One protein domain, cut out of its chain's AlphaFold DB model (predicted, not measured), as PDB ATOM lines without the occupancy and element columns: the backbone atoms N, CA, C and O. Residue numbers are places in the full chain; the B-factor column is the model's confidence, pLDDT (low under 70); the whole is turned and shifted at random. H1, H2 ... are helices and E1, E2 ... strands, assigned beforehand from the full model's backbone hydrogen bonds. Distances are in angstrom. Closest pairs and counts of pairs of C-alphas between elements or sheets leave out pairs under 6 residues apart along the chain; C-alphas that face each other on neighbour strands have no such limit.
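AT A GLANCE: This is residues 56 to 123 of the 383 residues of an uncharacterized protein of Pristionchus pacificus (UniProt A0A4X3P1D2). Two small looped hairpins stand end to end in an elongated body, one with E1 and the other with E2, with H2 between them and H1 and H3 at the far ends. The printed part has 68 residues, ordered H1, E1, H2, E2, H3; the class is mixed, with under half of the residues in named elements. It is only just compact, close to loose, with a radius of gyration of the C-alphas of 12.9 A and spans of 41 by 21 by 17 A.

IN THESE COORDINATES: H1, residues 56 to 64, begins at C-alpha 56 (152.913, 132.286, 170.557) and is 12.1 A long. E1 is residues 76 to 80, 11.6 A. H2 is residues 85 to 94, 14.0 A. E2 is residues 106 to 108. H3, residues 113 to 118, ends at C-alpha 118 (154.073, 161.927, 154.376).

HOW THE PARTS SIT: The closest C-alphas of H1 and E1, Tyr 64 and Phe 79, are 5.8 A apart. E1 and E2 pair with no named strand; residues 68 to 69 pair antiparallel with 76 to 78 of E1, and 98 to 99 with E2. H1, H2 and H3 have every O i to N i+4 pair within hydrogen-bond range. H1 and H3 are apart.

THE WHOLE: The farthest C-alphas, Ala 62 and Lys 118, are 40.9 A apart. The printed part has no cut; the links H1 to E1 and H2 to E2 are long. No printed residue is under 70 in pLDDT.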
ATOM      1  N   LYS A  56     153.156 132.263 172.011       91.56
ATOM      2  CA  LYS A  56     152.913 132.286 170.557       91.56
ATOM      3  C   LYS A  56     154.134 131.851 169.748       91.56
ATOM      4  O   LYS A  56     153.986 131.141 168.762       91.56
ATOM      5  N   CYS A  57     155.326 132.304 170.130       92.88
ATOM      6  CA  CYS A  57     156.553 131.914 169.442       92.88
ATOM      7  C   CYS A  57     156.913 130.458 169.739       92.88
ATOM      8  O   CYS A  57     157.315 129.765 168.817       92.88
ATOM      9  N   GLN A  58     156.663 129.986 170.962       93.81
ATOM     10  CA  GLN A  58     156.861 128.588 171.340       93.81
ATOM     11  C   GLN A  58     155.950 127.640 170.540       93.81
ATOM     12  O   GLN A  58     156.430 126.666 169.970       93.81
ATOM     13  N   LYS A  59     154.651 127.953 170.420       93.62
ATOM     14  CA  LYS A  59     153.707 127.164 169.601       93.62
ATOM     15  C   LYS A  59     154.101 127.135 168.125       93.62
ATOM     16  O   LYS A  59     153.988 126.102 167.473       93.62
ATOM     17  N   ASN A  60     154.573 128.261 167.593       92.38
ATOM     18  CA  ASN A  60     155.032 128.315 166.210       92.38
ATOM     19  C   ASN A  60     156.320 127.516 165.998       92.38
ATOM     20  O   ASN A  60     156.445 126.867 164.968       92.38
ATOM     21  N   GLU A  61     157.249 127.542 166.952       92.75
ATOM     22  CA  GLU A  61     158.473 126.742 166.879       92.75
ATOM     23  C   GLU A  61     158.172 125.244 166.950       92.75
ATOM     24  O   GLU A  61     158.734 124.473 166.182       92.75
ATOM     25  N   ALA A  62     157.212 124.835 167.782       93.38
ATOM     26  CA  ALA A  62     156.758 123.448 167.832       93.38
ATOM     27  C   ALA A  62     156.129 122.977 166.507       93.38
ATOM     28  O   ALA A  62     156.284 121.821 166.135       93.38
ATOM     29  N   LYS A  63     155.428 123.864 165.786       93.06
ATOM     30  CA  LYS A  63     154.740 123.517 164.533       93.06
ATOM     31  C   LYS A  63     155.630 123.600 163.289       93.06
ATOM     32  O   LYS A  63     155.457 122.813 162.368       93.06
ATOM     33  N   TYR A  64     156.519 124.588 163.232       91.62
ATOM     34  CA  TYR A  64     157.281 124.933 162.024       91.62
ATOM     35  C   TYR A  64     158.799 124.787 162.201       91.62
ATOM     36  O   TYR A  64     159.555 125.075 161.277       91.62
ATOM     37  N   GLY A  65     159.257 124.370 163.381       91.88
ATOM     38  CA  GLY A  65     160.672 124.312 163.725       91.88
ATOM     39  C   GLY A  65     161.273 125.682 164.050       91.88
ATOM     40  O   GLY A  65     160.581 126.690 164.238       91.88
ATOM     41  N   LYS A  66     162.606 125.716 164.145       91.44
ATOM     42  CA  LYS A  66     163.364 126.911 164.537       91.44
ATOM     43  C   LYS A  66     163.126 128.062 163.561       91.44
ATOM     44  O   LYS A  66     163.301 127.925 162.354       91.44
ATOM     45  N   ALA A  67     162.780 129.228 164.103       94.56
ATOM     46  CA  ALA A  67     162.539 130.415 163.296       94.56
ATOM     47  C   ALA A  67     163.823 130.939 162.641       94.56
ATOM     48  O   ALA A  67     164.826 131.170 163.317       94.56
ATOM     49  N   SER A  68     163.745 131.251 161.352       96.06
ATOM     50  CA  SER A  68     164.778 132.005 160.646       96.06
ATOM     51  C   SER A  68     164.598 133.520 160.825       96.06
ATOM     52  O   SER A  68     163.660 134.011 161.474       96.06
ATOM     53  N   THR A  69     165.519 134.296 160.256       96.25
ATOM     54  CA  THR A  69     165.465 135.760 160.275       96.25
ATOM     55  C   THR A  69     164.432 136.276 159.279       96.25
ATOM     56  O   THR A  69     164.476 135.982 158.088       96.25
ATOM     57  N   CYS A  70     163.502 137.106 159.748       95.56
ATOM     58  CA  CYS A  70     162.502 137.718 158.888       95.56
ATOM     59  C   CYS A  70     163.136 138.705 157.906       95.56
ATOM     60  O   CYS A  70     163.732 139.696 158.323       95.56
ATOM     61  N   LYS A  71     162.875 138.515 156.610       95.38
ATOM     62  CA  LYS A  71     163.405 139.371 155.536       95.38
ATOM     63  C   LYS A  71     163.002 140.851 155.616       95.38
ATOM     64  O   LYS A  71     163.670 141.698 155.038       95.38
ATOM     65  N   TYR A  72     161.925 141.178 156.338       95.50
ATOM     66  CA  TYR A  72     161.477 142.562 156.537       95.50
ATOM     67  C   TYR A  72     161.965 143.133 157.864       95.50
ATOM     68  O   TYR A  72     162.723 144.093 157.875       95.50
ATOM     69  N   CYS A  73     161.543 142.564 158.999       93.56
ATOM     70  CA  CYS A  73     161.840 143.138 160.319       93.56
ATOM     71  C   CYS A  73     163.138 142.638 160.968       93.56
ATOM     72  O   CYS A  73     163.452 143.090 162.067       93.56
ATOM     73  N   GLN A  74     163.856 141.710 160.324       94.62
ATOM     74  CA  GLN A  74     165.123 141.118 160.778       94.62
ATOM     75  C   GLN A  74     165.072 140.440 162.156       94.62
ATOM     76  O   GLN A  74     166.097 140.155 162.766       94.62
ATOM     77  N   LEU A  75     163.874 140.153 162.664       93.06
ATOM     78  CA  LEU A  75     163.707 139.369 163.882       93.06
ATOM     79  C   LEU A  75     163.841 137.872 163.584       93.06
ATOM     80  O   LEU A  75     163.342 137.448 162.535       93.06
ATOM     81  N   PRO A  76     164.395 137.066 164.508       94.69
ATOM     82  CA  PRO A  76     164.439 135.609 164.396       94.69
ATOM     83  C   PRO A  76     163.043 135.031 164.677       94.69
ATOM     84  O   PRO A  76     162.773 134.453 165.723       94.69
ATOM     85  N   ALA A  77     162.090 135.317 163.797       95.00
ATOM     86  CA  ALA A  77     160.673 135.007 163.967       95.00
ATOM     87  C   ALA A  77     160.001 134.623 162.643       95.00
ATOM     88  O   ALA A  77     158.774 134.692 162.546       95.00
ATOM     89  N   ALA A  78     160.780 134.293 161.611       96.06
ATOM     90  CA  ALA A  78     160.252 133.761 160.368       96.06
ATOM     91  C   ALA A  78     160.042 132.253 160.493       96.06
ATOM     92  O   ALA A  78     160.989 131.476 160.457       96.06
ATOM     93  N   PHE A  79     158.781 131.870 160.658       91.38
ATOM     94  CA  PHE A  79     158.356 130.472 160.749       91.38
ATOM     95  C   PHE A  79     157.871 129.929 159.396       91.38
ATOM     96  O   PHE A  79     157.732 128.728 159.234       91.38
ATOM     97  N   HIS A  80     157.594 130.806 158.422       85.56
ATOM     98  CA  HIS A  80     157.097 130.425 157.101       85.56
ATOM     99  C   HIS A  80     157.482 131.486 156.053       85.56
ATOM    100  O   HIS A  80     157.445 132.683 156.350       85.56
ATOM    101  N   GLU A  81     157.891 131.059 154.852       89.38
ATOM    102  CA  GLU A  81     158.233 131.922 153.697       89.38
ATOM    103  C   GLU A  81     159.256 133.052 153.978       89.38
ATOM    104  O   GLU A  81     159.211 134.136 153.383       89.38
ATOM    105  N   GLY A  82     160.159 132.861 154.946       94.25
ATOM    106  CA  GLY A  82     161.139 133.887 155.335       94.25
ATOM    107  C   GLY A  82     160.521 135.161 155.942       94.25
ATOM    108  O   GLY A  82     161.186 136.197 156.051       94.25
ATOM    109  N   LYS A  83     159.244 135.127 156.353       94.69
ATOM    110  CA  LYS A  83     158.522 136.261 156.954       94.69
ATOM    111  C   LYS A  83     158.005 135.894 158.344       94.69
ATOM    112  O   LYS A  83     157.542 134.787 158.591       94.69
ATOM    113  N   CYS A  84     158.031 136.847 159.275       93.69
ATOM    114  CA  CYS A  84     157.332 136.667 160.546       93.69
ATOM    115  C   CYS A  84     155.822 136.867 160.374       93.69
ATOM    116  O   CYS A  84     155.390 137.591 159.475       93.69
ATOM    117  N   VAL A  85     155.019 136.304 161.284       91.81
ATOM    118  CA  VAL A  85     153.543 136.386 161.243       91.81
ATOM    119  C   VAL A  85     153.041 137.827 161.097       91.81
ATOM    120  O   VAL A  85     152.126 138.101 160.325       91.81
ATOM    121  N   HIS A  86     153.661 138.776 161.808       92.44
ATOM    122  CA  HIS A  86     153.269 140.183 161.733       92.44
ATOM    123  C   HIS A  86     153.530 140.791 160.351       92.44
ATOM    124  O   HIS A  86     152.671 141.471 159.801       92.44
ATOM    125  N   CYS A  87     154.716 140.540 159.805       94.44
ATOM    126  CA  CYS A  87     155.134 141.035 158.504       94.44
ATOM    127  C   CYS A  87     154.322 140.407 157.366       94.44
ATOM    128  O   CYS A  87     153.879 141.132 156.484       94.44
ATOM    129  N   ALA A  88     154.056 139.101 157.430       94.56
ATOM    130  CA  ALA A  88     153.197 138.409 156.471       94.56
ATOM    131  C   ALA A  88     151.758 138.951 156.497       94.56
ATOM    132  O   ALA A  88     151.143 139.164 155.455       94.56
ATOM    133  N   HIS A  89     151.209 139.225 157.687       94.19
ATOM    134  CA  HIS A  89     149.886 139.841 157.805       94.19
ATOM    135  C   HIS A  89     149.863 141.290 157.297       94.19
ATOM    136  O   HIS A  89     148.927 141.679 156.601       94.19
ATOM    137  N   GLY A  90     150.883 142.084 157.639       93.88
ATOM    138  CA  GLY A  90     151.018 143.465 157.180       93.88
ATOM    139  C   GLY A  90     151.078 143.558 155.660       93.88
ATOM    140  O   GLY A  90     150.381 144.384 155.085       93.88
ATOM    141  N   GLU A  91     151.831 142.664 155.023       94.00
ATOM    142  CA  GLU A  91     151.961 142.617 153.568       94.00
ATOM    143  C   GLU A  91     150.645 142.268 152.872       94.00
ATOM    144  O   GLU A  91     150.225 142.978 151.965       94.00
ATOM    145  N   ARG A  92     149.938 141.233 153.346       94.50
ATOM    146  CA  ARG A  92     148.636 140.854 152.772       94.50
ATOM    147  C   ARG A  92     147.578 141.943 152.918       94.50
ATOM    148  O   ARG A  92     146.709 142.058 152.065       94.50
ATOM    149  N   LYS A  93     147.608 142.706 154.015       94.38
ATOM    150  CA  LYS A  93     146.573 143.706 154.308       94.38
ATOM    151  C   LYS A  93     146.872 145.083 153.720       94.38
ATOM    152  O   LYS A  93     145.959 145.753 153.254       94.38
ATOM    153  N   ASN A  94     148.125 145.516 153.798       92.75
ATOM    154  CA  ASN A  94     148.532 146.891 153.498       92.75
ATOM    155  C   ASN A  94     149.451 146.978 152.266       92.75
ATOM    156  O   ASN A  94     149.866 148.076 151.892       92.75
ATOM    157  N   GLY A  95     149.790 145.846 151.647       92.25
ATOM    158  CA  GLY A  95     150.706 145.777 150.516       92.25
ATOM    159  C   GLY A  95     152.187 145.751 150.926       92.25
ATOM    160  O   GLY A  95     152.518 145.569 152.103       92.25
ATOM    161  N   PRO A  96     153.103 145.911 149.954       93.38
ATOM    162  CA  PRO A  96     154.534 145.736 150.177       93.38
ATOM    163  C   PRO A  96     155.080 146.707 151.240       93.38
ATOM    164  O   PRO A  96     154.629 147.856 151.326       93.38
ATOM    165  N   PRO A  97     156.062 146.277 152.054       95.69
ATOM    166  CA  PRO A  97     156.603 147.110 153.116       95.69
ATOM    167  C   PRO A  97     157.368 148.314 152.557       95.69
ATOM    168  O   PRO A  97     158.150 148.197 151.614       95.69
ATOM    169  N   ILE A  98     157.213 149.463 153.211       95.19
ATOM    170  CA  ILE A  98     158.004 150.669 152.944       95.19
ATOM    171  C   ILE A  98     159.081 150.876 154.016       95.19
ATOM    172  O   ILE A  98     159.084 150.224 155.070       95.19
ATOM    173  N   ALA A  99     160.005 151.802 153.753       95.81
ATOM    174  CA  ALA A  99     161.026 152.202 154.713       95.81
ATOM    175  C   ALA A  99     160.393 152.839 155.962       95.81
ATOM    176  O   ALA A  99     159.572 153.752 155.874       95.81
ATOM    177  N   CYS A 100     160.790 152.364 157.140       95.75
ATOM    178  CA  CYS A 100     160.397 152.946 158.416       95.75
ATOM    179  C   CYS A 100     160.946 154.369 158.555       95.75
ATOM    180  O   CYS A 100     162.143 154.581 158.377       95.75
ATOM    181  N   ALA A 101     160.125 155.331 158.978       95.06
ATOM    182  CA  ALA A 101     160.579 156.713 159.149       95.06
ATOM    183  C   ALA A 101     161.736 156.850 160.162       95.06
ATOM    184  O   ALA A 101     162.592 157.717 159.993       95.06
ATOM    185  N   GLN A 102     161.778 155.972 161.175       95.12
ATOM    186  CA  GLN A 102     162.765 155.984 162.262       95.12
ATOM    187  C   GLN A 102     163.999 155.137 161.932       95.12
ATOM    188  O   GLN A 102     165.078 155.680 161.744       95.12
ATOM    189  N   CYS A 103     163.853 153.814 161.801       94.88
ATOM    190  CA  CYS A 103     164.994 152.911 161.601       94.88
ATOM    191  C   CYS A 103     165.350 152.629 160.132       94.88
ATOM    192  O   CYS A 103     166.229 151.815 159.876       94.88
ATOM    193  N   LYS A 104     164.633 153.224 159.169       94.50
ATOM    194  CA  LYS A 104     164.818 153.076 157.707       94.50
ATOM    195  C   LYS A 104     164.656 151.667 157.121       94.50
ATOM    196  O   LYS A 104     164.564 151.523 155.907       94.50
ATOM    197  N   LEU A 105     164.502 150.636 157.950       94.38
ATOM    198  CA  LEU A 105     164.246 149.266 157.511       94.38
ATOM    199  C   LEU A 105     162.933 149.153 156.711       94.38
ATOM    200  O   LEU A 105     161.920 149.736 157.114       94.38
ATOM    201  N   LYS A 106     162.933 148.371 155.620       95.19
ATOM    202  CA  LYS A 106     161.750 148.051 154.792       95.19
ATOM    203  C   LYS A 106     160.793 147.104 155.532       95.19
ATOM    204  O   LYS A 106     160.674 145.925 155.215       95.19
ATOM    205  N   ALA A 107     160.143 147.618 156.575       95.69
ATOM    206  CA  ALA A 107     159.275 146.859 157.480       95.69
ATOM    207  C   ALA A 107     158.088 147.679 158.019       95.69
ATOM    208  O   ALA A 107     157.476 147.306 159.025       95.69
ATOM    209  N   ALA A 108     157.807 148.835 157.418       95.75
ATOM    210  CA  ALA A 108     156.683 149.685 157.781       95.75
ATOM    211  C   ALA A 108     155.509 149.445 156.824       95.75
ATOM    212  O   ALA A 108     155.699 149.348 155.617       95.75
ATOM    213  N   PHE A 109     154.298 149.358 157.371       95.06
ATOM    214  CA  PHE A 109     153.080 149.045 156.619       95.06
ATOM    215  C   PHE A 109     152.058 150.175 156.823       95.06
ATOM    216  O   PHE A 109     151.384 150.178 157.861       95.06
ATOM    217  N   PRO A 110     151.960 151.150 155.896       91.31
ATOM    218  CA  PRO A 110     151.040 152.283 156.003       91.31
ATOM    219  C   PRO A 110     149.598 151.794 156.052       91.31
ATOM    220  O   PRO A 110     149.257 150.824 155.383       91.31
ATOM    221  N   ARG A 111     148.755 152.446 156.854       86.56
ATOM    222  CA  ARG A 111     147.314 152.143 156.883       86.56
ATOM    223  C   ARG A 111     146.547 153.017 155.901       86.56
ATOM    224  O   ARG A 111     145.654 152.518 155.233       86.56
ATOM    225  N   ASP A 112     146.966 154.277 155.783       82.88
ATOM    226  CA  ASP A 112     146.362 155.266 154.900       82.88
ATOM    227  C   ASP A 112     147.346 155.714 153.810       82.88
ATOM    228  O   ASP A 112     148.553 155.851 154.040       82.88
ATOM    229  N   GLN A 113     146.816 156.082 152.639       80.25
ATOM    230  CA  GLN A 113     147.599 156.669 151.543       80.25
ATOM    231  C   GLN A 113     148.301 157.979 151.957       80.25
ATOM    232  O   GLN A 113     149.387 158.301 151.473       80.25
ATOM    233  N   ARG A 114     147.723 158.710 152.918       80.56
ATOM    234  CA  ARG A 114     148.316 159.927 153.494       80.56
ATOM    235  C   ARG A 114     149.608 159.638 154.259       80.56
ATOM    236  O   ARG A 114     150.572 160.388 154.123       80.56
ATOM    237  N   ASP A 115     149.651 158.549 155.027       78.81
ATOM    238  CA  ASP A 115     150.841 158.151 155.794       78.81
ATOM    239  C   ASP A 115     151.977 157.699 154.872       78.81
ATOM    240  O   ASP A 115     153.159 157.866 155.192       78.81
ATOM    241  N   LYS A 116     151.604 157.163 153.702       78.31
ATOM    242  CA  LYS A 116     152.528 156.808 152.625       78.31
ATOM    243  C   LYS A 116     153.147 158.054 151.988       78.31
ATOM    244  O   LYS A 116     154.365 158.110 151.872       78.31
ATOM    245  N   MET A 117     152.345 159.072 151.656       78.00
ATOM    246  CA  MET A 117     152.847 160.333 151.082       78.00
ATOM    247  C   MET A 117     153.701 161.143 152.064       78.00
ATOM    248  O   MET A 117     154.704 161.725 151.669       78.00
ATOM    249  N   LYS A 118     153.334 161.169 153.353       81.25
ATOM    250  CA  LYS A 118     154.073 161.927 154.376       81.25
ATOM    251  C   LYS A 118     155.377 161.257 154.818       81.25
ATOM    252  O   LYS A 118     156.157 161.883 155.527       81.25
ATOM    253  N   GLY A 119     155.591 159.980 154.489       83.38
ATOM    254  CA  GLY A 119     156.788 159.241 154.904       83.38
ATOM    255  C   GLY A 119     156.946 159.088 156.425       83.38
ATOM    256  O   GLY A 119     158.045 158.831 156.905       83.38
ATOM    257  N   THR A 120     155.868 159.242 157.203       90.56
ATOM    258  CA  THR A 120     155.897 159.211 158.683       90.56
ATOM    259  C   THR A 120     155.615 157.827 159.272       90.56
ATOM    260  O   THR A 120     155.653 157.642 160.491       90.56
ATOM    261  N   THR A 121     155.351 156.832 158.421       94.00
ATOM    262  CA  THR A 121     154.977 155.479 158.849       94.00
ATOM    263  C   THR A 121     156.127 154.784 159.587       94.00
ATOM    264  O   THR A 121     157.269 154.747 159.126       94.00
ATOM    265  N   LEU A 122     155.820 154.177 160.735       94.38
ATOM    266  CA  LEU A 122     156.776 153.442 161.564       94.38
ATOM    267  C   LEU A 122     156.620 151.926 161.400       94.38
ATOM    268  O   LEU A 122     155.509 151.417 161.260       94.38
ATOM    269  N   CYS A 123     157.726 151.186 161.490       94.69
ATOM    270  CA  CYS A 123     157.673 149.735 161.650       94.69
ATOM    271  C   CYS A 123     157.181 149.371 163.056       94.69
ATOM    272  O   CYS A 123     157.313 150.152 164.005       94.69
TER     273      CYS A 123